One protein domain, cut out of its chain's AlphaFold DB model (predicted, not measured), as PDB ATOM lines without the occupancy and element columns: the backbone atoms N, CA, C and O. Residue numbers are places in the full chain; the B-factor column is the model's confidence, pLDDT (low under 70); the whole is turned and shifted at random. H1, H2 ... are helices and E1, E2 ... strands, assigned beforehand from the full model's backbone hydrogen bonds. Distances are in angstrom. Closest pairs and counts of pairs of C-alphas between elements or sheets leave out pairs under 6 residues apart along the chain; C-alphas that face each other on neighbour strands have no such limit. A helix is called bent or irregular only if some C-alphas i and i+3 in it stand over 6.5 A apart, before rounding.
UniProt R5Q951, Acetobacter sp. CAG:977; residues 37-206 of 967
ATOM      1  N   LYS A  37     259.363 206.191 114.836       89.00
ATOM      2  CA  LYS A  37     258.350 205.766 115.837       89.00
ATOM      3  C   LYS A  37     258.786 205.962 117.297       89.00
ATOM      4  O   LYS A  37     258.005 205.718 118.221       89.00
ATOM      5  N   PHE A  38     260.030 206.384 117.526       89.56
ATOM      6  CA  PHE A  38     260.577 206.591 118.869       89.56
ATOM      7  C   PHE A  38     259.953 207.813 119.568       89.56
ATOM      8  O   PHE A  38     260.345 208.950 119.334       89.56
ATOM      9  N   ASN A  39     258.972 207.568 120.433       93.06
ATOM     10  CA  ASN A  39     258.227 208.565 121.205       93.06
ATOM     11  C   ASN A  39     258.263 208.200 122.716       93.06
ATOM     12  O   ASN A  39     258.928 207.221 123.073       93.06
ATOM     13  N   PRO A  40     257.607 208.945 123.630       94.62
ATOM     14  CA  PRO A  40     257.625 208.625 125.065       94.62
ATOM     15  C   PRO A  40     257.089 207.226 125.421       94.62
ATOM     16  O   PRO A  40     257.682 206.541 126.253       94.62
ATOM     17  N   ASP A  41     256.035 206.749 124.753       95.69
ATOM     18  CA  ASP A  41     255.481 205.405 124.996       95.69
ATOM     19  C   ASP A  41     256.443 204.300 124.530       95.69
ATOM     20  O   ASP A  41     256.549 203.237 125.144       95.69
ATOM     21  N   THR A  42     257.158 204.537 123.428       96.19
ATOM     22  CA  THR A  42     258.201 203.640 122.909       96.19
ATOM     23  C   THR A  42     259.450 203.664 123.793       96.19
ATOM     24  O   THR A  42     260.078 202.621 123.974       96.19
ATOM     25  N   PHE A  43     259.767 204.799 124.425       97.62
ATOM     26  CA  PHE A  43     260.808 204.879 125.452       97.62
ATOM     27  C   PHE A  43     260.454 204.057 126.696       97.62
ATOM     28  O   PHE A  43     261.287 203.294 127.174       97.62
ATOM     29  N   GLU A  44     259.223 204.115 127.199       97.62
ATOM     30  CA  GLU A  44     258.843 203.278 128.346       97.62
ATOM     31  C   GLU A  44     258.835 201.775 127.986       97.62
ATOM     32  O   GLU A  44     259.336 200.957 128.759       97.62
ATOM     33  N   LYS A  45     258.445 201.401 126.757       97.81
ATOM     34  CA  LYS A  45     258.633 200.029 126.230       97.81
ATOM     35  C   LYS A  45     260.111 199.624 126.102       97.81
ATOM     36  O   LYS A  45     260.435 198.444 126.239       97.81
ATOM     37  N   LEU A  46     261.020 200.570 125.844       97.75
ATOM     38  CA  LEU A  46     262.466 200.330 125.910       97.75
ATOM     39  C   LEU A  46     262.894 200.057 127.360       97.75
ATOM     40  O   LEU A  46     263.593 199.076 127.611       97.75
ATOM     41  N   VAL A  47     262.442 200.868 128.321       98.00
ATOM     42  CA  VAL A  47     262.734 200.694 129.755       98.00
ATOM     43  C   VAL A  47     262.278 199.318 130.253       98.00
ATOM     44  O   VAL A  47     263.045 198.638 130.935       98.00
ATOM     45  N   GLU A  48     261.081 198.867 129.870       97.50
ATOM     46  CA  GLU A  48     260.572 197.521 130.180       97.50
ATOM     47  C   GLU A  48     261.472 196.396 129.643       97.50
ATOM     48  O   GLU A  48     261.652 195.384 130.321       97.50
ATOM     49  N   LYS A  49     262.074 196.578 128.460       96.94
ATOM     50  CA  LYS A  49     262.997 195.610 127.842       96.94
ATOM     51  C   LYS A  49     264.400 195.634 128.456       96.94
ATOM     52  O   LYS A  49     265.016 194.578 128.572       96.94
ATOM     53  N   ILE A  50     264.916 196.805 128.849       96.25
ATOM     54  CA  ILE A  50     266.260 196.933 129.445       96.25
ATOM     55  C   ILE A  50     266.270 196.511 130.919       96.25
ATOM     56  O   ILE A  50     267.204 195.831 131.339       96.25
ATOM     57  N   ARG A  51     265.251 196.886 131.708       96.06
ATOM     58  CA  ARG A  51     265.183 196.629 133.159       96.06
ATOM     59  C   ARG A  51     265.557 195.189 133.570       96.06
ATOM     60  O   ARG A  51     266.409 195.060 134.446       96.06
ATOM     61  N   PRO A  52     265.002 194.108 132.978       95.94
ATOM     62  CA  PRO A  52     265.359 192.734 133.358       95.94
ATOM     63  C   PRO A  52     266.777 192.309 132.934       95.94
ATOM     64  O   PRO A  52     267.233 191.244 133.340       95.94
ATOM     65  N   LEU A  53     267.473 193.115 132.125       94.88
ATOM     66  CA  LEU A  53     268.857 192.890 131.700       94.88
ATOM     67  C   LEU A  53     269.874 193.689 132.538       94.88
ATOM     68  O   LEU A  53     271.076 193.566 132.296       94.88
ATOM     69  N   ALA A  54     269.436 194.521 133.489       92.44
ATOM     70  CA  ALA A  54     270.321 195.314 134.341       92.44
ATOM     71  C   ALA A  54     271.104 194.429 135.330       92.44
ATOM     72  O   ALA A  54     270.518 193.700 136.125       92.44
ATOM     73  N   GLN A  55     272.439 194.518 135.296       85.44
ATOM     74  CA  GLN A  55     273.318 193.794 136.231       85.44
ATOM     75  C   GLN A  55     273.288 194.393 137.647       85.44
ATOM     76  O   GLN A  55     273.433 193.669 138.627       85.44
ATOM     77  N   ASP A  56     273.076 195.707 137.739       91.94
ATOM     78  CA  ASP A  56     272.843 196.450 138.975       91.94
ATOM     79  C   ASP A  56     271.513 197.202 138.823       91.94
ATOM     80  O   ASP A  56     271.388 198.142 138.030       91.94
ATOM     81  N   ALA A  57     270.496 196.732 139.547       92.69
ATOM     82  CA  ALA A  57     269.145 197.273 139.484       92.69
ATOM     83  C   ALA A  57     269.021 198.637 140.184       92.69
ATOM     84  O   ALA A  57     268.255 199.482 139.722       92.69
ATOM     85  N   ASP A  58     269.792 198.880 141.250       93.75
ATOM     86  CA  ASP A  58     269.775 200.158 141.964       93.75
ATOM     87  C   ASP A  58     270.472 201.243 141.139       93.75
ATOM     88  O   ASP A  58     269.961 202.360 141.033       93.75
ATOM     89  N   LEU A  59     271.596 200.928 140.488       93.38
ATOM     90  CA  LEU A  59     272.246 201.827 139.531       93.38
ATOM     91  C   LEU A  59     271.306 202.168 138.367       93.38
ATOM     92  O   LEU A  59     271.133 203.350 138.054       93.38
ATOM     93  N   PHE A  60     270.661 201.160 137.769       96.44
ATOM     94  CA  PHE A  60     269.745 201.347 136.642       96.44
ATOM     95  C   PHE A  60     268.504 202.171 137.018       96.44
ATOM     96  O   PHE A  60     268.225 203.178 136.372       96.44
ATOM     97  N   GLU A  61     267.784 201.823 138.091       96.69
ATOM     98  CA  GLU A  61     266.604 202.589 138.527       96.69
ATOM     99  C   GLU A  61     266.969 204.003 138.991       96.69
ATOM    100  O   GLU A  61     266.172 204.935 138.862       96.69
ATOM    101  N   ASN A  62     268.181 204.212 139.509       95.69
ATOM    102  CA  ASN A  62     268.657 205.557 139.792       95.69
ATOM    103  C   ASN A  62     268.961 206.347 138.515       95.69
ATOM    104  O   ASN A  62     268.695 207.549 138.509       95.69
ATOM    105  N   GLU A  63     269.522 205.744 137.463       97.44
ATOM    106  CA  GLU A  63     269.783 206.443 136.191       97.44
ATOM    107  C   GLU A  63     268.491 206.672 135.392       97.44
ATOM    108  O   GLU A  63     268.302 207.752 134.843       97.44
ATOM    109  N   LEU A  64     267.518 205.759 135.460       97.81
ATOM    110  CA  LEU A  64     266.164 205.953 134.926       97.81
ATOM    111  C   LEU A  64     265.470 207.196 135.502       97.81
ATOM    112  O   LEU A  64     264.805 207.929 134.769       97.81
ATOM    113  N   LYS A  65     265.662 207.494 136.795       97.62
ATOM    114  CA  LYS A  65     265.183 208.749 137.408       97.62
ATOM    115  C   LYS A  65     265.900 209.982 136.836       97.62
ATOM    116  O   LYS A  65     265.257 211.014 136.660       97.62
ATOM    117  N   ASN A  66     267.197 209.884 136.527       97.69
ATOM    118  CA  ASN A  66     267.970 210.962 135.894       97.69
ATOM    119  C   ASN A  66     267.474 211.233 134.462       97.69
ATOM    120  O   ASN A  66     267.197 212.373 134.099       97.69
ATOM    121  N   VAL A  67     267.276 210.167 133.684       97.88
ATOM    122  CA  VAL A  67     266.821 210.223 132.289       97.88
ATOM    123  C   VAL A  67     265.380 210.728 132.174       97.88
ATOM    124  O   VAL A  67     265.104 211.614 131.368       97.88
ATOM    125  N   ARG A  68     264.455 210.255 133.022       96.75
ATOM    126  CA  ARG A  68     263.080 210.786 133.063       96.75
ATOM    127  C   ARG A  68     263.029 212.251 133.502       96.75
ATOM    128  O   ARG A  68     262.212 213.001 132.974       96.75
ATOM    129  N   ALA A  69     263.908 212.682 134.412       95.25
ATOM    130  CA  ALA A  69     264.045 214.101 134.735       95.25
ATOM    131  C   ALA A  69     264.516 214.900 133.508       95.25
ATOM    132  O   ALA A  69     263.886 215.897 133.169       95.25
ATOM    133  N   ALA A  70     265.538 214.421 132.792       96.19
ATOM    134  CA  ALA A  70     266.049 215.061 131.581       96.19
ATOM    135  C   ALA A  70     264.994 215.194 130.466       96.19
ATOM    136  O   ALA A  70     264.886 216.257 129.859       96.19
ATOM    137  N   LEU A  71     264.170 214.162 130.240       95.25
ATOM    138  CA  LEU A  71     263.038 214.213 129.301       95.25
ATOM    139  C   LEU A  71     261.983 215.268 129.694       95.25
ATOM    140  O   LEU A  71     261.354 215.869 128.824       95.25
ATOM    141  N   ALA A  72     261.802 215.523 130.993       94.00
ATOM    142  CA  ALA A  72     260.839 216.496 131.509       94.00
ATOM    143  C   ALA A  72     261.362 217.949 131.556       94.00
ATOM    144  O   ALA A  72     260.555 218.875 131.612       94.00
ATOM    145  N   THR A  73     262.683 218.173 131.549       93.88
ATOM    146  CA  THR A  73     263.295 219.499 131.797       93.88
ATOM    147  C   THR A  73     264.241 220.003 130.704       93.88
ATOM    148  O   THR A  73     264.557 221.197 130.697       93.88
ATOM    149  N   GLY A  74     264.751 219.120 129.842       93.38
ATOM    150  CA  GLY A  74     265.867 219.400 128.933       93.38
ATOM    151  C   GLY A  74     267.240 219.457 129.615       93.38
ATOM    152  O   GLY A  74     268.169 220.043 129.064       93.38
ATOM    153  N   GLU A  75     267.373 218.902 130.825       94.12
ATOM    154  CA  GLU A  75     268.592 218.961 131.644       94.12
ATOM    155  C   GLU A  75     268.661 217.779 132.629       94.12
ATOM    156  O   GLU A  75     267.744 217.553 133.423       94.12
ATOM    157  N   ALA A  76     269.760 217.022 132.605       95.31
ATOM    158  CA  ALA A  76     270.011 215.924 133.532       95.31
ATOM    159  C   ALA A  76     270.201 216.458 134.961       95.31
ATOM    160  O   ALA A  76     270.956 217.407 135.185       95.31
ATOM    161  N   SER A  77     269.535 215.834 135.939       92.75
ATOM    162  CA  SER A  77     269.571 216.259 137.349       92.75
ATOM    163  C   SER A  77     270.883 215.903 138.056       92.75
ATOM    164  O   SER A  77     271.190 216.445 139.119       92.75
ATOM    165  N   ARG A  78     271.673 215.013 137.451       94.69
ATOM    166  CA  ARG A  78     273.059 214.688 137.804       94.69
ATOM    167  C   ARG A  78     273.838 214.312 136.543       94.69
ATOM    168  O   ARG A  78     273.237 213.990 135.518       94.69
ATOM    169  N   THR A  79     275.167 214.285 136.635       96.50
ATOM    170  CA  THR A  79     276.049 213.808 135.557       96.50
ATOM    171  C   THR A  79     275.578 212.448 135.019       96.50
ATOM    172  O   THR A  79     275.458 211.520 135.824       96.50
ATOM    173  N   PRO A  80     275.324 212.313 133.703       97.69
ATOM    174  CA  PRO A  80     274.995 211.035 133.077       97.69
ATOM    175  C   PRO A  80     276.048 209.961 133.362       97.69
ATOM    176  O   PRO A  80     277.248 210.232 133.287       97.69
ATOM    177  N   ASN A  81     275.593 208.748 133.672       95.56
ATOM    178  CA  ASN A  81     276.429 207.551 133.761       95.56
ATOM    179  C   ASN A  81     276.195 206.685 132.515       95.56
ATOM    180  O   ASN A  81     275.058 206.303 132.247       95.56
ATOM    181  N   LEU A  82     277.261 206.347 131.788       96.19
ATOM    182  CA  LEU A  82     277.228 205.485 130.599       96.19
ATOM    183  C   LEU A  82     278.107 204.233 130.769       96.19
ATOM    184  O   LEU A  82     278.457 203.576 129.788       96.19
ATOM    185  N   SER A  83     278.486 203.886 132.001       92.44
ATOM    186  CA  SER A  83     279.451 202.811 132.273       92.44
ATOM    187  C   SER A  83     278.889 201.400 132.044       92.44
ATOM    188  O   SER A  83     279.627 200.423 132.156       92.44
ATOM    189  N   THR A  84     277.591 201.271 131.749       94.38
ATOM    190  CA  THR A  84     276.921 200.001 131.433       94.38
ATOM    191  C   THR A  84     276.203 200.088 130.078       94.38
ATOM    192  O   THR A  84     275.625 201.133 129.761       94.38
ATOM    193  N   PRO A  85     276.159 198.996 129.285       94.44
ATOM    194  CA  PRO A  85     275.358 198.916 128.057       94.44
ATOM    195  C   PRO A  85     273.892 199.338 128.240       94.44
ATOM    196  O   PRO A  85     273.286 199.922 127.344       94.44
ATOM    197  N   GLN A  86     273.321 199.035 129.407       95.56
ATOM    198  CA  GLN A  86     271.941 199.325 129.785       95.56
ATOM    199  C   GLN A  86     271.715 200.829 129.948       95.56
ATOM    200  O   GLN A  86     270.749 201.359 129.404       95.56
ATOM    201  N   ASN A  87     272.628 201.525 130.633       96.50
ATOM    202  CA  ASN A  87     272.552 202.974 130.794       96.50
ATOM    203  C   ASN A  87     272.855 203.701 129.472       96.50
ATOM    204  O   ASN A  87     272.222 204.713 129.182       96.50
ATOM    205  N   GLN A  88     273.761 203.171 128.638       97.25
ATOM    206  CA  GLN A  88     274.023 203.700 127.292       97.25
ATOM    207  C   GLN A  88     272.759 203.683 126.427       97.25
ATOM    208  O   GLN A  88     272.322 204.738 125.974       97.25
ATOM    209  N   LEU A  89     272.126 202.517 126.261       97.50
ATOM    210  CA  LEU A  89     270.915 202.385 125.445       97.50
ATOM    211  C   LEU A  89     269.740 203.195 126.020       97.50
ATOM    212  O   LEU A  89     268.964 203.770 125.261       97.50
ATOM    213  N   LEU A  90     269.637 203.309 127.347       97.44
ATOM    214  CA  LEU A  90     268.659 204.172 128.012       97.44
ATOM    215  C   LEU A  90     268.864 205.660 127.660       97.44
ATOM    216  O   LEU A  90     267.904 206.349 127.313       97.44
ATOM    217  N   TRP A  91     270.105 206.157 127.700       98.19
ATOM    218  CA  TRP A  91     270.434 207.531 127.302       98.19
ATOM    219  C   TRP A  91     270.262 207.772 125.796       98.19
ATOM    220  O   TRP A  91     269.737 208.815 125.402       98.19
ATOM    221  N   GLY A  92     270.637 206.799 124.960       97.44
ATOM    222  CA  GLY A  92     270.414 206.832 123.512       97.44
ATOM    223  C   GLY A  92     268.931 206.926 123.171       97.44
ATOM    224  O   GLY A  92     268.526 207.832 122.446       97.44
ATOM    225  N   GLY A  93     268.107 206.071 123.783       97.50
ATOM    226  CA  GLY A  93     266.655 206.073 123.615       97.50
ATOM    227  C   GLY A  93     266.001 207.391 124.033       97.50
ATOM    228  O   GLY A  93     265.095 207.864 123.355       97.50
ATOM    229  N   ALA A  94     266.477 208.034 125.101       96.75
ATOM    230  CA  ALA A  94     265.950 209.332 125.521       96.75
ATOM    231  C   ALA A  94     266.288 210.459 124.531       96.75
ATOM    232  O   ALA A  94     265.418 211.264 124.193       96.75
ATOM    233  N   LEU A  95     267.522 210.498 124.016       96.19
ATOM    234  CA  LEU A  95     267.908 211.450 122.971       96.19
ATOM    235  C   LEU A  95     267.166 211.176 121.648       96.19
ATOM    236  O   LEU A  95     266.749 212.124 120.985       96.19
ATOM    237  N   ALA A  96     266.926 209.907 121.307       95.81
ATOM    238  CA  ALA A  96     266.100 209.495 120.171       95.81
ATOM    239  C   ALA A  96     264.637 209.962 120.311       95.81
ATOM    240  O   ALA A  96     264.077 210.533 119.375       95.81
ATOM    241  N   THR A  97     264.033 209.808 121.498       95.38
ATOM    242  CA  THR A  97     262.695 210.339 121.816       95.38
ATOM    243  C   THR A  97     262.632 211.859 121.676       95.38
ATOM    244  O   THR A  97     261.659 212.366 121.124       95.38
ATOM    245  N   ILE A  98     263.652 212.595 122.133       93.88
ATOM    246  CA  ILE A  98     263.711 214.060 121.984       93.88
ATOM    247  C   ILE A  98     263.823 214.457 120.506       93.88
ATOM    248  O   ILE A  98     263.114 215.360 120.066       93.88
ATOM    249  N   ALA A  99     264.672 213.771 119.736       92.12
ATOM    250  CA  ALA A  99     264.892 214.064 118.322       92.12
ATOM    251  C   ALA A  99     263.639 213.816 117.459       92.12
ATOM    252  O   ALA A  99     263.300 214.651 116.624       92.12
ATOM    253  N   ASN A 100     262.919 212.715 117.701       91.25
ATOM    254  CA  ASN A 100     261.660 212.405 117.013       91.25
ATOM    255  C   ASN A 100     260.440 213.143 117.598       91.25
ATOM    256  O   ASN A 100     259.431 213.291 116.913       91.25
ATOM    257  N   THR A 101     260.512 213.635 118.843       89.75
ATOM    258  CA  THR A 101     259.409 214.352 119.514       89.75
ATOM    259  C   THR A 101     259.818 215.761 120.002       89.75
ATOM    260  O   THR A 101     259.716 216.041 121.203       89.75
ATOM    261  N   PRO A 102     260.199 216.716 119.119       85.19
ATOM    262  CA  PRO A 102     260.573 218.083 119.527       85.19
ATOM    263  C   PRO A 102     259.489 218.829 120.324       85.19
ATOM    264  O   PRO A 102     259.781 219.752 121.081       85.19
ATOM    265  N   MET A 103     258.228 218.399 120.205       86.56
ATOM    266  CA  MET A 103     257.096 218.878 121.009       86.56
ATOM    267  C   MET A 103     257.328 218.805 122.528       86.56
ATOM    268  O   MET A 103     256.774 219.638 123.245       86.56
ATOM    269  N   LEU A 104     258.162 217.876 123.017       87.69
ATOM    270  CA  LEU A 104     258.528 217.772 124.439       87.69
ATOM    271  C   LEU A 104     259.170 219.063 124.972       87.69
ATOM    272  O   LEU A 104     258.915 219.460 126.109       87.69
ATOM    273  N   MET A 105     259.921 219.771 124.124       90.75
ATOM    274  CA  MET A 105     260.620 221.004 124.495       90.75
ATOM    275  C   MET A 105     259.674 222.152 124.878       90.75
ATOM    276  O   MET A 105     260.103 223.095 125.540       90.75
ATOM    277  N   LYS A 106     258.380 222.086 124.522       87.62
ATOM    278  CA  LYS A 106     257.388 223.123 124.869       87.62
ATOM    279  C   LYS A 106     257.157 223.274 126.379       87.62
ATOM    280  O   LYS A 106     256.692 224.327 126.799       87.62
ATOM    281  N   GLY A 107     257.462 222.246 127.177       84.12
ATOM    282  CA  GLY A 107     257.385 222.297 128.643       84.12
ATOM    283  C   GLY A 107     258.696 222.680 129.343       84.12
ATOM    284  O   GLY A 107     258.714 222.814 130.565       84.12
ATOM    285  N   TRP A 108     259.799 222.820 128.603       94.38
ATOM    286  CA  TRP A 108     261.127 223.047 129.176       94.38
ATOM    287  C   TRP A 108     261.401 224.536 129.441       94.38
ATOM    288  O   TRP A 108     260.736 225.430 128.918       94.38
ATOM    289  N   LYS A 109     262.427 224.823 130.253       92.44
ATOM    290  CA  LYS A 109     262.913 226.201 130.445       92.44
ATOM    291  C   LYS A 109     263.475 226.735 129.117       92.44
ATOM    292  O   LYS A 109     264.191 225.981 128.462       92.44
ATOM    293  N   PRO A 110     263.288 228.020 128.751       92.06
ATOM    294  CA  PRO A 110     263.768 228.557 127.472       92.06
ATOM    295  C   PRO A 110     265.263 228.334 127.194       92.06
ATOM    296  O   PRO A 110     265.633 228.083 126.055       92.06
ATOM    297  N   GLN A 111     266.116 228.353 128.225       91.00
ATOM    298  CA  GLN A 111     267.556 228.070 128.100       91.00
ATOM    299  C   GLN A 111     267.909 226.614 127.725       91.00
ATOM    300  O   GLN A 111     269.044 226.346 127.342       91.00
ATOM    301  N   ASN A 112     266.959 225.683 127.861       91.44
ATOM    302  CA  ASN A 112     267.139 224.254 127.601       91.44
ATOM    303  C   ASN A 112     266.566 223.838 126.231       91.44
ATOM    304  O   ASN A 112     266.731 222.695 125.817       91.44
ATOM    305  N   VAL A 113     265.900 224.761 125.526       90.75
ATOM    306  CA  VAL A 113     265.300 224.550 124.203       90.75
ATOM    307  C   VAL A 113     266.286 224.980 123.117       90.75
ATOM    308  O   VAL A 113     266.831 226.080 123.175       90.75
ATOM    309  N   SER A 114     266.477 224.155 122.086       87.38
ATOM    310  CA  SER A 114     267.246 224.529 120.892       87.38
ATOM    311  C   SER A 114     266.618 223.965 119.618       87.38
ATOM    312  O   SER A 114     265.885 222.982 119.656       87.38
ATOM    313  N   ARG A 115     266.929 224.588 118.474       82.50
ATOM    314  CA  ARG A 115     266.631 224.036 117.141       82.50
ATOM    315  C   ARG A 115     267.615 222.937 116.737       82.50
ATOM    316  O   ARG A 115     267.241 222.044 115.989       82.50
ATOM    317  N   SER A 116     268.863 223.021 117.205       86.44
ATOM    318  CA  SER A 116     269.901 222.026 116.928       86.44
ATOM    319  C   SER A 116     270.067 221.087 118.113       86.44
ATOM    320  O   SER A 116     270.176 221.527 119.261       86.44
ATOM    321  N   MET A 117     270.159 219.790 117.822       87.56
ATOM    322  CA  MET A 117     270.361 218.750 118.830       87.56
ATOM    323  C   MET A 117     271.692 218.937 119.580       87.56
ATOM    324  O   MET A 117     271.742 218.766 120.796       87.56
ATOM    325  N   THR A 118     272.745 219.378 118.880       91.06
ATOM    326  CA  THR A 118     274.093 219.576 119.446       91.06
ATOM    327  C   THR A 118     274.198 220.730 120.438       91.06
ATOM    328  O   THR A 118     275.159 220.798 121.204       91.06
ATOM    329  N   ASP A 119     273.226 221.639 120.419       90.88
ATOM    330  CA  ASP A 119     273.314 222.926 121.112       90.88
ATOM    331  C   ASP A 119     272.463 222.931 122.396       90.88
ATOM    332  O   ASP A 119     272.436 223.917 123.131       90.88
ATOM    333  N   MET A 120     271.771 221.822 122.689       91.62
ATOM    334  CA  MET A 120     271.029 221.637 123.935       91.62
ATOM    335  C   MET A 120     271.972 221.443 125.139       91.62
ATOM    336  O   MET A 120     272.945 220.684 125.039       91.62
ATOM    337  N   PRO A 121     271.645 221.993 126.327       93.44
ATOM    338  CA  PRO A 121     272.374 221.698 127.561       93.44
ATOM    339  C   PRO A 121     272.469 220.197 127.855       93.44
ATOM    340  O   PRO A 121     273.548 219.718 128.204       93.44
ATOM    341  N   LEU A 122     271.389 219.437 127.626       95.75
ATOM    342  CA  LEU A 122     271.378 217.986 127.822       95.75
ATOM    343  C   LEU A 122     272.381 217.246 126.928       95.75
ATOM    344  O   LEU A 122     273.113 216.385 127.413       95.75
ATOM    345  N   TRP A 123     272.459 217.600 125.639       95.31
ATOM    346  CA  TRP A 123     273.465 217.036 124.735       95.31
ATOM    347  C   TRP A 123     274.871 217.298 125.269       95.31
ATOM    348  O   TRP A 123     275.686 216.381 125.340       95.31
ATOM    349  N   SER A 124     275.140 218.525 125.725       94.94
ATOM    350  CA  SER A 124     276.429 218.870 126.324       94.94
ATOM    351  C   SER A 124     276.719 218.062 127.597       94.94
ATOM    352  O   SER A 124     277.840 217.583 127.758       94.94
ATOM    353  N   GLN A 125     275.728 217.835 128.469       96.81
ATOM    354  CA  GLN A 125     275.880 217.005 129.673       96.81
ATOM    355  C   GLN A 125     276.207 215.538 129.345       96.81
ATOM    356  O   GLN A 125     277.053 214.949 130.018       96.81
ATOM    357  N   VAL A 126     275.579 214.951 128.319       97.25
ATOM    358  CA  VAL A 126     275.847 213.565 127.893       97.25
ATOM    359  C   VAL A 126     277.189 213.468 127.156       97.25
ATOM    360  O   VAL A 126     278.032 212.652 127.527       97.25
ATOM    361  N   ALA A 127     277.453 214.342 126.180       95.62
ATOM    362  CA  ALA A 127     278.693 214.353 125.396       95.62
ATOM    363  C   ALA A 127     279.953 214.644 126.239       95.62
ATOM    364  O   ALA A 127     281.047 214.192 125.892       95.62
ATOM    365  N   HIS A 128     279.809 215.383 127.347       95.12
ATOM    366  CA  HIS A 128     280.906 215.738 128.254       95.12
ATOM    367  C   HIS A 128     280.906 214.974 129.592       95.12
ATOM    368  O   HIS A 128     281.701 215.317 130.478       95.12
ATOM    369  N   CYS A 129     280.085 213.929 129.752       96.44
ATOM    370  CA  CYS A 129     280.188 213.030 130.905       96.44
ATOM    371  C   CYS A 129     281.535 212.259 130.902       96.44
ATOM    372  O   CYS A 129     282.214 212.208 129.868       96.44
ATOM    373  N   PRO A 130     281.968 211.671 132.036       96.19
ATOM    374  CA  PRO A 130     283.265 210.993 132.133       96.19
ATOM    375  C   PRO A 130     283.452 209.885 131.090       96.19
ATOM    376  O   PRO A 130     284.500 209.825 130.448       96.19
ATOM    377  N   ASP A 131     282.418 209.071 130.880       95.31
ATOM    378  CA  ASP A 131     282.438 207.916 129.980       95.31
ATOM    379  C   ASP A 131     282.559 208.349 128.506       95.31
ATOM    380  O   ASP A 131     283.515 207.981 127.821       95.31
ATOM    381  N   ALA A 132     281.668 209.236 128.037       94.88
ATOM    382  CA  ALA A 132     281.685 209.762 126.665       94.88
ATOM    383  C   ALA A 132     282.978 210.532 126.334       94.88
ATOM    384  O   ALA A 132     283.428 210.545 125.183       94.88
ATOM    385  N   ARG A 133     283.605 211.160 127.339       94.38
ATOM    386  CA  ARG A 133     284.924 211.797 127.201       94.38
ATOM    387  C   ARG A 133     286.072 210.796 127.196       94.38
ATOM    388  O   ARG A 133     287.081 211.083 126.552       94.38
ATOM    389  N   SER A 134     285.947 209.660 127.882       91.94
ATOM    390  CA  SER A 134     286.925 208.572 127.797       91.94
ATOM    391  C   SER A 134     286.903 207.953 126.402       91.94
ATOM    392  O   SER A 134     287.944 207.901 125.754       91.94
ATOM    393  N   GLU A 135     285.719 207.623 125.879       91.31
ATOM    394  CA  GLU A 135     285.545 207.088 124.521       91.31
ATOM    395  C   GLU A 135     286.119 208.013 123.443       91.31
ATOM    396  O   GLU A 135     286.977 207.605 122.656       91.31
ATOM    397  N   LEU A 136     285.718 209.291 123.428       91.19
ATOM    398  CA  LEU A 136     286.224 210.257 122.447       91.19
ATOM    399  C   LEU A 136     287.759 210.390 122.513       91.19
ATOM    400  O   LEU A 136     288.422 210.545 121.487       91.19
ATOM    401  N   ARG A 137     288.335 210.279 123.716       89.94
ATOM    402  CA  ARG A 137     289.779 210.360 123.972       89.94
ATOM    403  C   ARG A 137     290.538 209.082 123.599       89.94
ATOM    404  O   ARG A 137     291.662 209.195 123.113       89.94
ATOM    405  N   GLU A 138     289.963 207.896 123.788       86.56
ATOM    406  CA  GLU A 138     290.547 206.628 123.321       86.56
ATOM    407  C   GLU A 138     290.626 206.601 121.792       86.56
ATOM    408  O   GLU A 138     291.691 206.341 121.227       86.56
ATOM    409  N   ASN A 139     289.541 206.985 121.117       88.25
ATOM    410  CA  ASN A 139     289.516 207.105 119.661       88.25
ATOM    411  C   ASN A 139     290.512 208.182 119.176       88.25
ATOM    412  O   ASN A 139     291.291 207.938 118.251       88.25
ATOM    413  N   ALA A 140     290.577 209.345 119.841       88.31
ATOM    414  CA  ALA A 140     291.536 210.402 119.500       88.31
ATOM    415  C   ALA A 140     293.004 209.983 119.716       88.31
ATOM    416  O   ALA A 140     293.880 210.422 118.972       88.31
ATOM    417  N   PHE A 141     293.294 209.106 120.682       86.00
ATOM    418  CA  PHE A 141     294.632 208.542 120.872       86.00
ATOM    419  C   PHE A 141     295.039 207.607 119.720       86.00
ATOM    420  O   PHE A 141     296.182 207.661 119.262       86.00
ATOM    421  N   ILE A 142     294.119 206.789 119.200       85.06
ATOM    422  CA  ILE A 142     294.377 205.920 118.033       85.06
ATOM    423  C   ILE A 142     294.655 206.762 116.776       85.06
ATOM    424  O   ILE A 142     295.561 206.453 115.995       85.06
ATOM    425  N   LEU A 143     293.926 207.867 116.613       88.38
ATOM    426  CA  LEU A 143     294.131 208.831 115.532       88.38
ATOM    427  C   LEU A 143     295.484 209.557 115.655       88.38
ATOM    428  O   LEU A 143     296.293 209.513 114.730       88.38
ATOM    429  N   ALA A 144     295.794 210.123 116.825       85.88
ATOM    430  CA  ALA A 144     297.051 210.836 117.079       85.88
ATOM    431  C   ALA A 144     298.308 209.936 117.038       85.88
ATOM    432  O   ALA A 144     299.415 210.430 116.829       85.88
ATOM    433  N   THR A 145     298.157 208.618 117.222       83.75
ATOM    434  CA  THR A 145     299.241 207.621 117.079       83.75
ATOM    435  C   THR A 145     299.292 206.957 115.697       83.75
ATOM    436  O   THR A 145     300.079 206.028 115.471       83.75
ATOM    437  N   SER A 146     298.489 207.427 114.740       83.88
ATOM    438  CA  SER A 146     298.550 206.980 113.348       83.88
ATOM    439  C   SER A 146     299.594 207.757 112.532       83.88
ATOM    440  O   SER A 146     299.977 208.877 112.861       83.88
ATOM    441  N   LEU A 147     300.136 207.119 111.487       83.38
ATOM    442  CA  LEU A 147     301.287 207.648 110.735       83.38
ATOM    443  C   LEU A 147     300.894 208.671 109.659       83.38
ATOM    444  O   LEU A 147     301.700 209.542 109.321       83.38
ATOM    445  N   LYS A 148     299.671 208.596 109.132       85.88
ATOM    446  CA  LYS A 148     299.114 209.601 108.226       85.88
ATOM    447  C   LYS A 148     298.132 210.472 109.013       85.88
ATOM    448  O   LYS A 148     297.623 210.044 110.042       85.88
ATOM    449  N   ASN A 149     297.927 211.712 108.576       88.88
ATOM    450  CA  ASN A 149     296.891 212.627 109.080       88.88
ATOM    451  C   ASN A 149     296.621 212.648 110.621       88.88
ATOM    452  O   ASN A 149     295.458 212.702 111.018       88.88
ATOM    453  N   PRO A 150     297.627 212.608 111.529       88.81
ATOM    454  CA  PRO A 150     297.370 212.567 112.979       88.81
ATOM    455  C   PRO A 150     296.740 213.860 113.531       88.81
ATOM    456  O   PRO A 150     296.330 213.902 114.688       88.81
ATOM    457  N   GLN A 151     296.682 214.921 112.719       90.56
ATOM    458  CA  GLN A 151     296.078 216.214 113.037       90.56
ATOM    459  C   GLN A 151     294.570 216.313 112.729       90.56
ATOM    460  O   GLN A 151     293.990 217.386 112.914       90.56
ATOM    461  N   THR A 152     293.929 215.245 112.238       93.69
ATOM    462  CA  THR A 152     292.467 215.198 112.077       93.69
ATOM    463  C   THR A 152     291.773 215.436 113.420       93.69
ATOM    464  O   THR A 152     292.136 214.861 114.444       93.69
ATOM    465  N   ARG A 153     290.757 216.300 113.417       93.75
ATOM    466  CA  ARG A 153     289.942 216.606 114.602       93.75
ATOM    467  C   ARG A 153     288.793 215.611 114.718       93.75
ATOM    468  O   ARG A 153     288.380 215.036 113.718       93.75
ATOM    469  N   MET A 154     288.243 215.433 115.913       93.75
ATOM    470  CA  MET A 154     287.119 214.522 116.135       93.75
ATOM    471  C   MET A 154     286.165 215.078 117.188       93.75
ATOM    472  O   MET A 154     286.611 215.705 118.151       93.75
ATOM    473  N   ARG A 155     284.860 214.870 116.993       93.38
ATOM    474  CA  ARG A 155     283.796 215.342 117.890       93.38
ATOM    475  C   ARG A 155     282.654 214.332 117.983       93.38
ATOM    476  O   ARG A 155     282.405 213.607 117.025       93.38
ATOM    477  N   TRP A 156     281.904 214.392 119.080       94.81
ATOM    478  CA  TRP A 156     280.502 213.973 119.071       94.81
ATOM    479  C   TRP A 156     279.684 214.976 118.242       94.81
ATOM    480  O   TRP A 156     279.862 216.188 118.391       94.81
ATOM    481  N   GLY A 157     278.802 214.490 117.372       91.94
ATOM    482  CA  GLY A 157     277.938 215.311 116.522       91.94
ATOM    483  C   GLY A 157     276.647 214.589 116.133       91.94
ATOM    484  O   GLY A 157     276.486 213.403 116.404       91.94
ATOM    485  N   ALA A 158     275.730 215.323 115.507       90.38
ATOM    486  CA  ALA A 158     274.480 214.808 114.944       90.38
ATOM    487  C   ALA A 158     274.560 214.759 113.401       90.38
ATOM    488  O   ALA A 158     275.544 215.263 112.842       90.38
ATOM    489  N   PRO A 159     273.584 214.162 112.694       88.44
ATOM    490  CA  PRO A 159     273.489 214.257 111.237       88.44
ATOM    491  C   PRO A 159     273.214 215.692 110.799       88.44
ATOM    492  O   PRO A 159     272.451 216.400 111.456       88.44
ATOM    493  N   ASP A 160     273.793 216.113 109.673       80.69
ATOM    494  CA  ASP A 160     273.585 217.469 109.148       80.69
ATOM    495  C   ASP A 160     272.129 217.688 108.657       80.69
ATOM    496  O   ASP A 160     271.653 218.821 108.664       80.69
ATOM    497  N   ASN A 161     271.389 216.611 108.341       81.38
ATOM    498  CA  ASN A 161     269.944 216.624 108.040       81.38
ATOM    499  C   ASN A 161     269.048 216.480 109.296       81.38
ATOM    500  O   ASN A 161     267.828 216.621 109.218       81.38
ATOM    501  N   GLY A 162     269.631 216.170 110.460       86.75
ATOM    502  CA  GLY A 162     268.900 215.691 111.639       86.75
ATOM    503  C   GLY A 162     268.609 214.180 111.626       86.75
ATOM    504  O   GLY A 162     268.986 213.456 110.716       86.75
ATOM    505  N   TYR A 163     267.974 213.685 112.689       90.56
ATOM    506  CA  TYR A 163     267.745 212.250 112.918       90.56
ATOM    507  C   TYR A 163     266.487 211.708 112.188       90.56
ATOM    508  O   TYR A 163     265.558 212.468 111.878       90.56
ATOM    509  N   PRO A 164     266.395 210.389 111.916       89.31
ATOM    510  CA  PRO A 164     267.222 209.284 112.406       89.31
ATOM    511  C   PRO A 164     268.388 208.893 111.485       89.31
ATOM    512  O   PRO A 164     268.928 207.803 111.652       89.31
ATOM    513  N   ASP A 165     268.807 209.761 110.558       89.94
ATOM    514  CA  ASP A 165     270.035 209.582 109.773       89.94
ATOM    515  C   ASP A 165     271.243 209.234 110.671       89.94
ATOM    516  O   ASP A 165     271.244 209.470 111.884       89.94
ATOM    517  N   VAL A 166     272.290 208.658 110.078       89.50
ATOM    518  CA  VAL A 166     273.488 208.187 110.791       89.50
ATOM    519  C   VAL A 166     274.673 209.105 110.481       89.50
ATOM    520  O   VAL A 166     275.020 209.281 109.318       89.50
ATOM    521  N   SER A 167     275.320 209.668 111.509       87.25
ATOM    522  CA  SER A 167     276.386 210.678 111.360       87.25
ATOM    523  C   SER A 167     277.789 210.202 111.762       87.25
ATOM    524  O   SER A 167     278.527 210.902 112.466       87.25
ATOM    525  N   TYR A 168     278.178 209.006 111.319       92.06
ATOM    526  CA  TYR A 168     279.595 208.645 111.224       92.06
ATOM    527  C   TYR A 168     280.099 209.116 109.857       92.06
ATOM    528  O   TYR A 168     279.556 208.697 108.838       92.06
ATOM    529  N   TYR A 169     281.060 210.044 109.840       92.12
ATOM    530  CA  TYR A 169     281.726 210.467 108.604       92.12
ATOM    531  C   TYR A 169     283.094 211.116 108.858       92.12
ATOM    532  O   TYR A 169     283.296 211.829 109.849       92.12
ATOM    533  N   PHE A 170     284.012 210.992 107.900       92.62
ATOM    534  CA  PHE A 170     285.205 211.827 107.776       92.62
ATOM    535  C   PHE A 170     284.987 212.962 106.763       92.62
ATOM    536  O   PHE A 170     285.005 212.763 105.550       92.62
ATOM    537  N   ASN A 171     284.855 214.199 107.251       88.25
ATOM    538  CA  ASN A 171     284.825 215.376 106.389       88.25
ATOM    539  C   ASN A 171     286.256 215.833 106.061       88.25
ATOM    540  O   ASN A 171     286.972 216.370 106.916       88.25
ATOM    541  N   ARG A 172     286.642 215.633 104.795       85.12
ATOM    542  CA  ARG A 172     287.960 215.952 104.231       85.12
ATOM    543  C   ARG A 172     288.340 217.425 104.399       85.12
ATOM    544  O   ARG A 172     289.421 217.713 104.905       85.12
ATOM    545  N   ASP A 173     287.445 218.344 104.040       84.81
ATOM    546  CA  ASP A 173     287.744 219.783 103.937       84.81
ATOM    547  C   ASP A 173     287.939 220.438 105.310       84.81
ATOM    548  O   ASP A 173     288.858 221.228 105.524       84.81
ATOM    549  N   LYS A 174     287.116 220.046 106.290       89.75
ATOM    550  CA  LYS A 174     287.256 220.445 107.699       89.75
ATOM    551  C   LYS A 174     288.379 219.664 108.409       89.75
ATOM    552  O   LYS A 174     288.708 219.999 109.552       89.75
ATOM    553  N   ASN A 175     288.931 218.626 107.769       92.69
ATOM    554  CA  ASN A 175     289.762 217.563 108.346       92.69
ATOM    555  C   ASN A 175     289.233 217.104 109.717       92.69
ATOM    556  O   ASN A 175     289.888 217.265 110.755       92.69
ATOM    557  N   MET A 176     287.990 216.619 109.718       94.19
ATOM    558  CA  MET A 176     287.212 216.349 110.925       94.19
ATOM    559  C   MET A 176     286.413 215.051 110.795       94.19
ATOM    560  O   MET A 176     285.612 214.912 109.876       94.19
ATOM    561  N   ILE A 177     286.576 214.149 111.758       95.06
ATOM    562  CA  ILE A 177     285.697 212.996 111.967       95.06
ATOM    563  C   ILE A 177     284.504 213.426 112.831       95.06
ATOM    564  O   ILE A 177     284.674 214.019 113.903       95.06
ATOM    565  N   ASN A 178     283.299 213.119 112.367       94.44
ATOM    566  CA  ASN A 178     282.073 213.214 113.142       94.44
ATOM    567  C   ASN A 178     281.726 211.825 113.691       94.44
ATOM    568  O   ASN A 178     281.726 210.853 112.938       94.44
ATOM    569  N   LEU A 179     281.465 211.734 114.997       94.88
ATOM    570  CA  LEU A 179     280.968 210.524 115.644       94.88
ATOM    571  C   LEU A 179     279.525 210.748 116.087       94.88
ATOM    572  O   LEU A 179     279.249 211.697 116.828       94.88
ATOM    573  N   ASP A 180     278.622 209.859 115.685       94.94
ATOM    574  CA  ASP A 180     277.223 209.945 116.080       94.94
ATOM    575  C   ASP A 180     277.039 209.498 117.536       94.94
ATOM    576  O   ASP A 180     277.306 208.344 117.881       94.94
ATOM    577  N   LEU A 181     276.614 210.408 118.416       95.19
ATOM    578  CA  LEU A 181     276.445 210.095 119.839       95.19
ATOM    579  C   LEU A 181     275.154 209.314 120.115       95.19
ATOM    580  O   LEU A 181     275.177 208.423 120.962       95.19
ATOM    581  N   VAL A 182     274.045 209.607 119.423       95.88
ATOM    582  CA  VAL A 182     272.774 208.900 119.669       95.88
ATOM    583  C   VAL A 182     272.896 207.472 119.180       95.88
ATOM    584  O   VAL A 182     272.627 206.545 119.944       95.88
ATOM    585  N   TRP A 183     273.385 207.277 117.956       95.56
ATOM    586  CA  TRP A 183     273.603 205.941 117.429       95.56
ATOM    587  C   TRP A 183     274.690 205.190 118.203       95.56
ATOM    588  O   TRP A 183     274.489 204.011 118.484       95.56
ATOM    589  N   SER A 184     275.749 205.854 118.695       96.06
ATOM    590  CA  SER A 184     276.723 205.202 119.592       96.06
ATOM    591  C   SER A 184     276.099 204.695 120.888       96.06
ATOM    592  O   SER A 184     276.440 203.612 121.353       96.06
ATOM    593  N   LEU A 185     275.182 205.458 121.481       97.25
ATOM    594  CA  LEU A 185     274.475 205.063 122.697       97.25
ATOM    595  C   LEU A 185     273.462 203.938 122.431       97.25
ATOM    596  O   LEU A 185     273.386 202.985 123.204       97.25
ATOM    597  N   MET A 186     272.732 204.016 121.315       95.31
ATOM    598  CA  MET A 186     271.749 203.012 120.892       95.31
ATOM    599  C   MET A 186     272.398 201.659 120.565       95.31
ATOM    600  O   MET A 186     271.882 200.620 120.966       95.31
ATOM    601  N   ILE A 187     273.547 201.634 119.886       93.75
ATOM    602  CA  ILE A 187     274.224 200.374 119.517       93.75
ATOM    603  C   ILE A 187     275.212 199.883 120.580       93.75
ATOM    604  O   ILE A 187     275.624 198.728 120.534       93.75
ATOM    605  N   GLY A 188     275.572 200.733 121.543       94.44
ATOM    606  CA  GLY A 188     276.656 200.496 122.493       94.44
ATOM    607  C   GLY A 188     277.969 201.128 122.053       94.44
ATOM    608  O   GLY A 188     278.428 200.919 120.927       94.44
ATOM    609  N   MET A 189     278.610 201.859 122.963       93.12
ATOM    610  CA  MET A 189     279.903 202.503 122.722       93.12
ATOM    611  C   MET A 189     281.002 201.472 122.441       93.12
ATOM    612  O   MET A 189     281.906 201.723 121.644       93.12
ATOM    613  N   GLU A 190     280.887 200.266 123.006       89.56
ATOM    614  CA  GLU A 190     281.765 199.149 122.684       89.56
ATOM    615  C   GLU A 190     281.680 198.765 121.198       89.56
ATOM    616  O   GLU A 190     282.702 198.447 120.592       89.56
ATOM    617  N   HIS A 191     280.500 198.845 120.580       93.12
ATOM    618  CA  HIS A 191     280.318 198.535 119.164       93.12
ATOM    619  C   HIS A 191     280.570 199.753 118.266       93.12
ATOM    620  O   HIS A 191     281.187 199.592 117.216       93.12
ATOM    621  N   SER A 192     280.218 200.975 118.686       93.56
ATOM    622  CA  SER A 192     280.420 202.181 117.867       93.56
ATOM    623  C   SER A 192     281.885 202.519 117.593       93.56
ATOM    624  O   SER A 192     282.203 203.015 116.514       93.56
ATOM    625  N   ARG A 193     282.808 202.118 118.481       91.56
ATOM    626  CA  ARG A 193     284.264 202.100 118.222       91.56
ATOM    627  C   ARG A 193     284.637 201.493 116.861       91.56
ATOM    628  O   ARG A 193     285.634 201.907 116.276       91.56
ATOM    629  N   ALA A 194     283.859 200.541 116.341       93.75
ATOM    630  CA  ALA A 194     284.052 199.983 115.005       93.75
ATOM    631  C   ALA A 194     283.860 201.029 113.890       93.75
ATOM    632  O   ALA A 194     284.736 201.162 113.035       93.75
ATOM    633  N   ALA A 195     282.771 201.805 113.934       93.56
ATOM    634  CA  ALA A 195     282.524 202.909 113.005       93.56
ATOM    635  C   ALA A 195     283.530 204.052 113.215       93.56
ATOM    636  O   ALA A 195     284.112 204.553 112.260       93.56
ATOM    637  N   ASN A 196     283.861 204.389 114.465       92.31
ATOM    638  CA  ASN A 196     284.895 205.389 114.753       92.31
ATOM    639  C   ASN A 196     286.247 205.015 114.097       92.31
ATOM    640  O   ASN A 196     286.950 205.869 113.559       92.31
ATOM    641  N   LEU A 197     286.611 203.726 114.109       93.75
ATOM    642  CA  LEU A 197     287.812 203.203 113.447       93.75
ATOM    643  C   LEU A 197     287.703 203.133 111.916       93.75
ATOM    644  O   LEU A 197     288.732 203.238 111.246       93.75
ATOM    645  N   HIS A 198     286.497 202.966 111.376       94.88
ATOM    646  CA  HIS A 198     286.193 203.048 109.945       94.88
ATOM    647  C   HIS A 198     286.433 204.480 109.431       94.88
ATOM    648  O   HIS A 198     287.214 204.666 108.496       94.88
ATOM    649  N   GLU A 199     285.932 205.503 110.136       95.06
ATOM    650  CA  GLU A 199     286.208 206.917 109.818       95.06
ATOM    651  C   GLU A 199     287.687 207.287 109.957       95.06
ATOM    652  O   GLU A 199     288.243 208.034 109.143       95.06
ATOM    653  N   ILE A 200     288.375 206.720 110.957       93.75
ATOM    654  CA  ILE A 200     289.834 206.829 111.029       93.75
ATOM    655  C   ILE A 200     290.447 206.192 109.770       93.75
ATOM    656  O   ILE A 200     291.282 206.829 109.134       93.75
ATOM    657  N   GLY A 201     289.992 205.014 109.337       93.81
ATOM    658  CA  GLY A 201     290.393 204.377 108.076       93.81
ATOM    659  C   GLY A 201     290.302 205.304 106.861       93.81
ATOM    660  O   GLY A 201     291.298 205.446 106.138       93.81
ATOM    661  N   HIS A 202     289.178 206.003 106.684       93.94
ATOM    662  CA  HIS A 202     289.017 207.007 105.628       93.94
ATOM    663  C   HIS A 202     290.001 208.174 105.775       93.94
ATOM    664  O   HIS A 202     290.758 208.455 104.843       93.94
ATOM    665  N   SER A 203     290.099 208.786 106.964       93.69
ATOM    666  CA  SER A 203     291.027 209.907 107.221       93.69
ATOM    667  C   SER A 203     292.510 209.571 106.988       93.69
ATOM    668  O   SER A 203     293.320 210.473 106.744       93.69
ATOM    669  N   GLN A 204     292.875 208.284 107.059       90.94
ATOM    670  CA  GLN A 204     294.218 207.771 106.781       90.94
ATOM    671  C   GLN A 204     294.461 207.453 105.298       90.94
ATOM    672  O   GLN A 204     295.576 207.671 104.811       90.94
ATOM    673  N   GLY A 205     293.474 206.866 104.609       90.44
ATOM    674  CA  GLY A 205     293.695 206.133 103.357       90.44
ATOM    675  C   GLY A 205     292.858 206.545 102.149       90.44
ATOM    676  O   GLY A 205     293.258 206.199 101.035       90.44
ATOM    677  N   THR A 206     291.770 207.296 102.325       89.69
ATOM    678  CA  THR A 206     290.904 207.769 101.231       89.69
ATOM    679  C   THR A 206     291.454 209.080 100.670       89.69
ATOM    680  O   THR A 206     291.026 210.182 101.011       89.69
TER     681      THR A 206
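Overview. This is residues 37 to 206 of the 967 residues of a protein of Acetobacter sp. CAG:977 (UniProt R5Q951). A bundle of three helices, H1, H2 and H3, makes one end of the domain, and a small three-stranded sheet with H6 and H8 side by side over one face makes the other. Short H7 packs on H3 and joins the two parts, with H5 between them, and short H4 meets the last residues of H2, 71 to 73, at a corner. The printed part has 170 residues, with eight named helices and three named strands in the order H1 H2 H3 H4 H5 H6 E1 E2 E3 H7 H8; the sheet, E1 E3 E2, is mixed, and the class is mostly helix. The whole is compact, with a radius of gyration of the C-alphas of 16.3 A and spans of 46 by 36 by 27 A.

Arrangement. H1, residues 40 to 53, H2, residues 57 to 73, and H3, residues 85 to 100, form the bundle, a group of helices side by side. H1 touches H3, opposite ways at a shallow tilt of 6 degrees; their closest C-alphas, of Ile 50 and Gln 86, are 6.2 A apart. H2 touches H3, the same way at a shallow tilt of 16 degrees, with the C-alphas of Phe 60 and Asn 87 closest at 6.7 A. H4, residues 102 to 107, touches residues 71 to 73 of H2 alone, about perpendicular at 82 degrees; the C-alphas of Thr 73 and Gly 107 are closest at 7.3 A. E1, residues 153 to 157, is the parallel neighbour of E3, residues 176 to 180, with N 177 and O 153 within hydrogen-bond range at 2.8 A. E2, residues 169 to 171, forms an antiparallel hairpin with E3, with N 171 and O 176 at 2.8 A. H5, residues 121 to 127, is near H3 and only grazes the sheet. H6, residues 130 to 144, and H8, residues 189 to 205, are on the same face, giving two layers, a sheet with helices on one face; their heights over the sheet are 9.3 A and 8.9 A. H6 touches H8, the same way at a shallow tilt of 25 degrees, with the C-alphas of Leu 143 and Ile 200 closest at 6.5 A. H7, residues 181 to 187, touches H3 at a steep tilt of 55 degrees, opposite ways, with the C-alphas of Gly 92 and Leu 185 closest at 4.5 A. Every O i to N i+4 pair is within hydrogen-bond range in H2, H3, H5, H6 and H7, against 8 of 10 in H1, 11 of 13 in H8 and 0 of 2 in H4, where 3 of 3 O i to N i+3 pairs are.

Along the chain. H1 begins at C-alpha 40, (257.625, 208.625, 125.065), and H8 ends at C-alpha 205, (293.695, 206.133, 103.357). From first to last C-alpha, H1 and H6 each measure 20.4 A, H2 24.2 A, H3 22.2 A and H8 24.0 A. H1 is irregular, but only just: C-alphas 49 and 52 are 6.7 A apart.

Size, cuts and confidence. The two C-alphas farthest apart, of Gly 107 and Leu 147, are 49.6 A apart. The printed part has no cut; the links H2 to H3, H4 to H5 and E1 to E2 are long. No printed residue is under 70 in pLDDT.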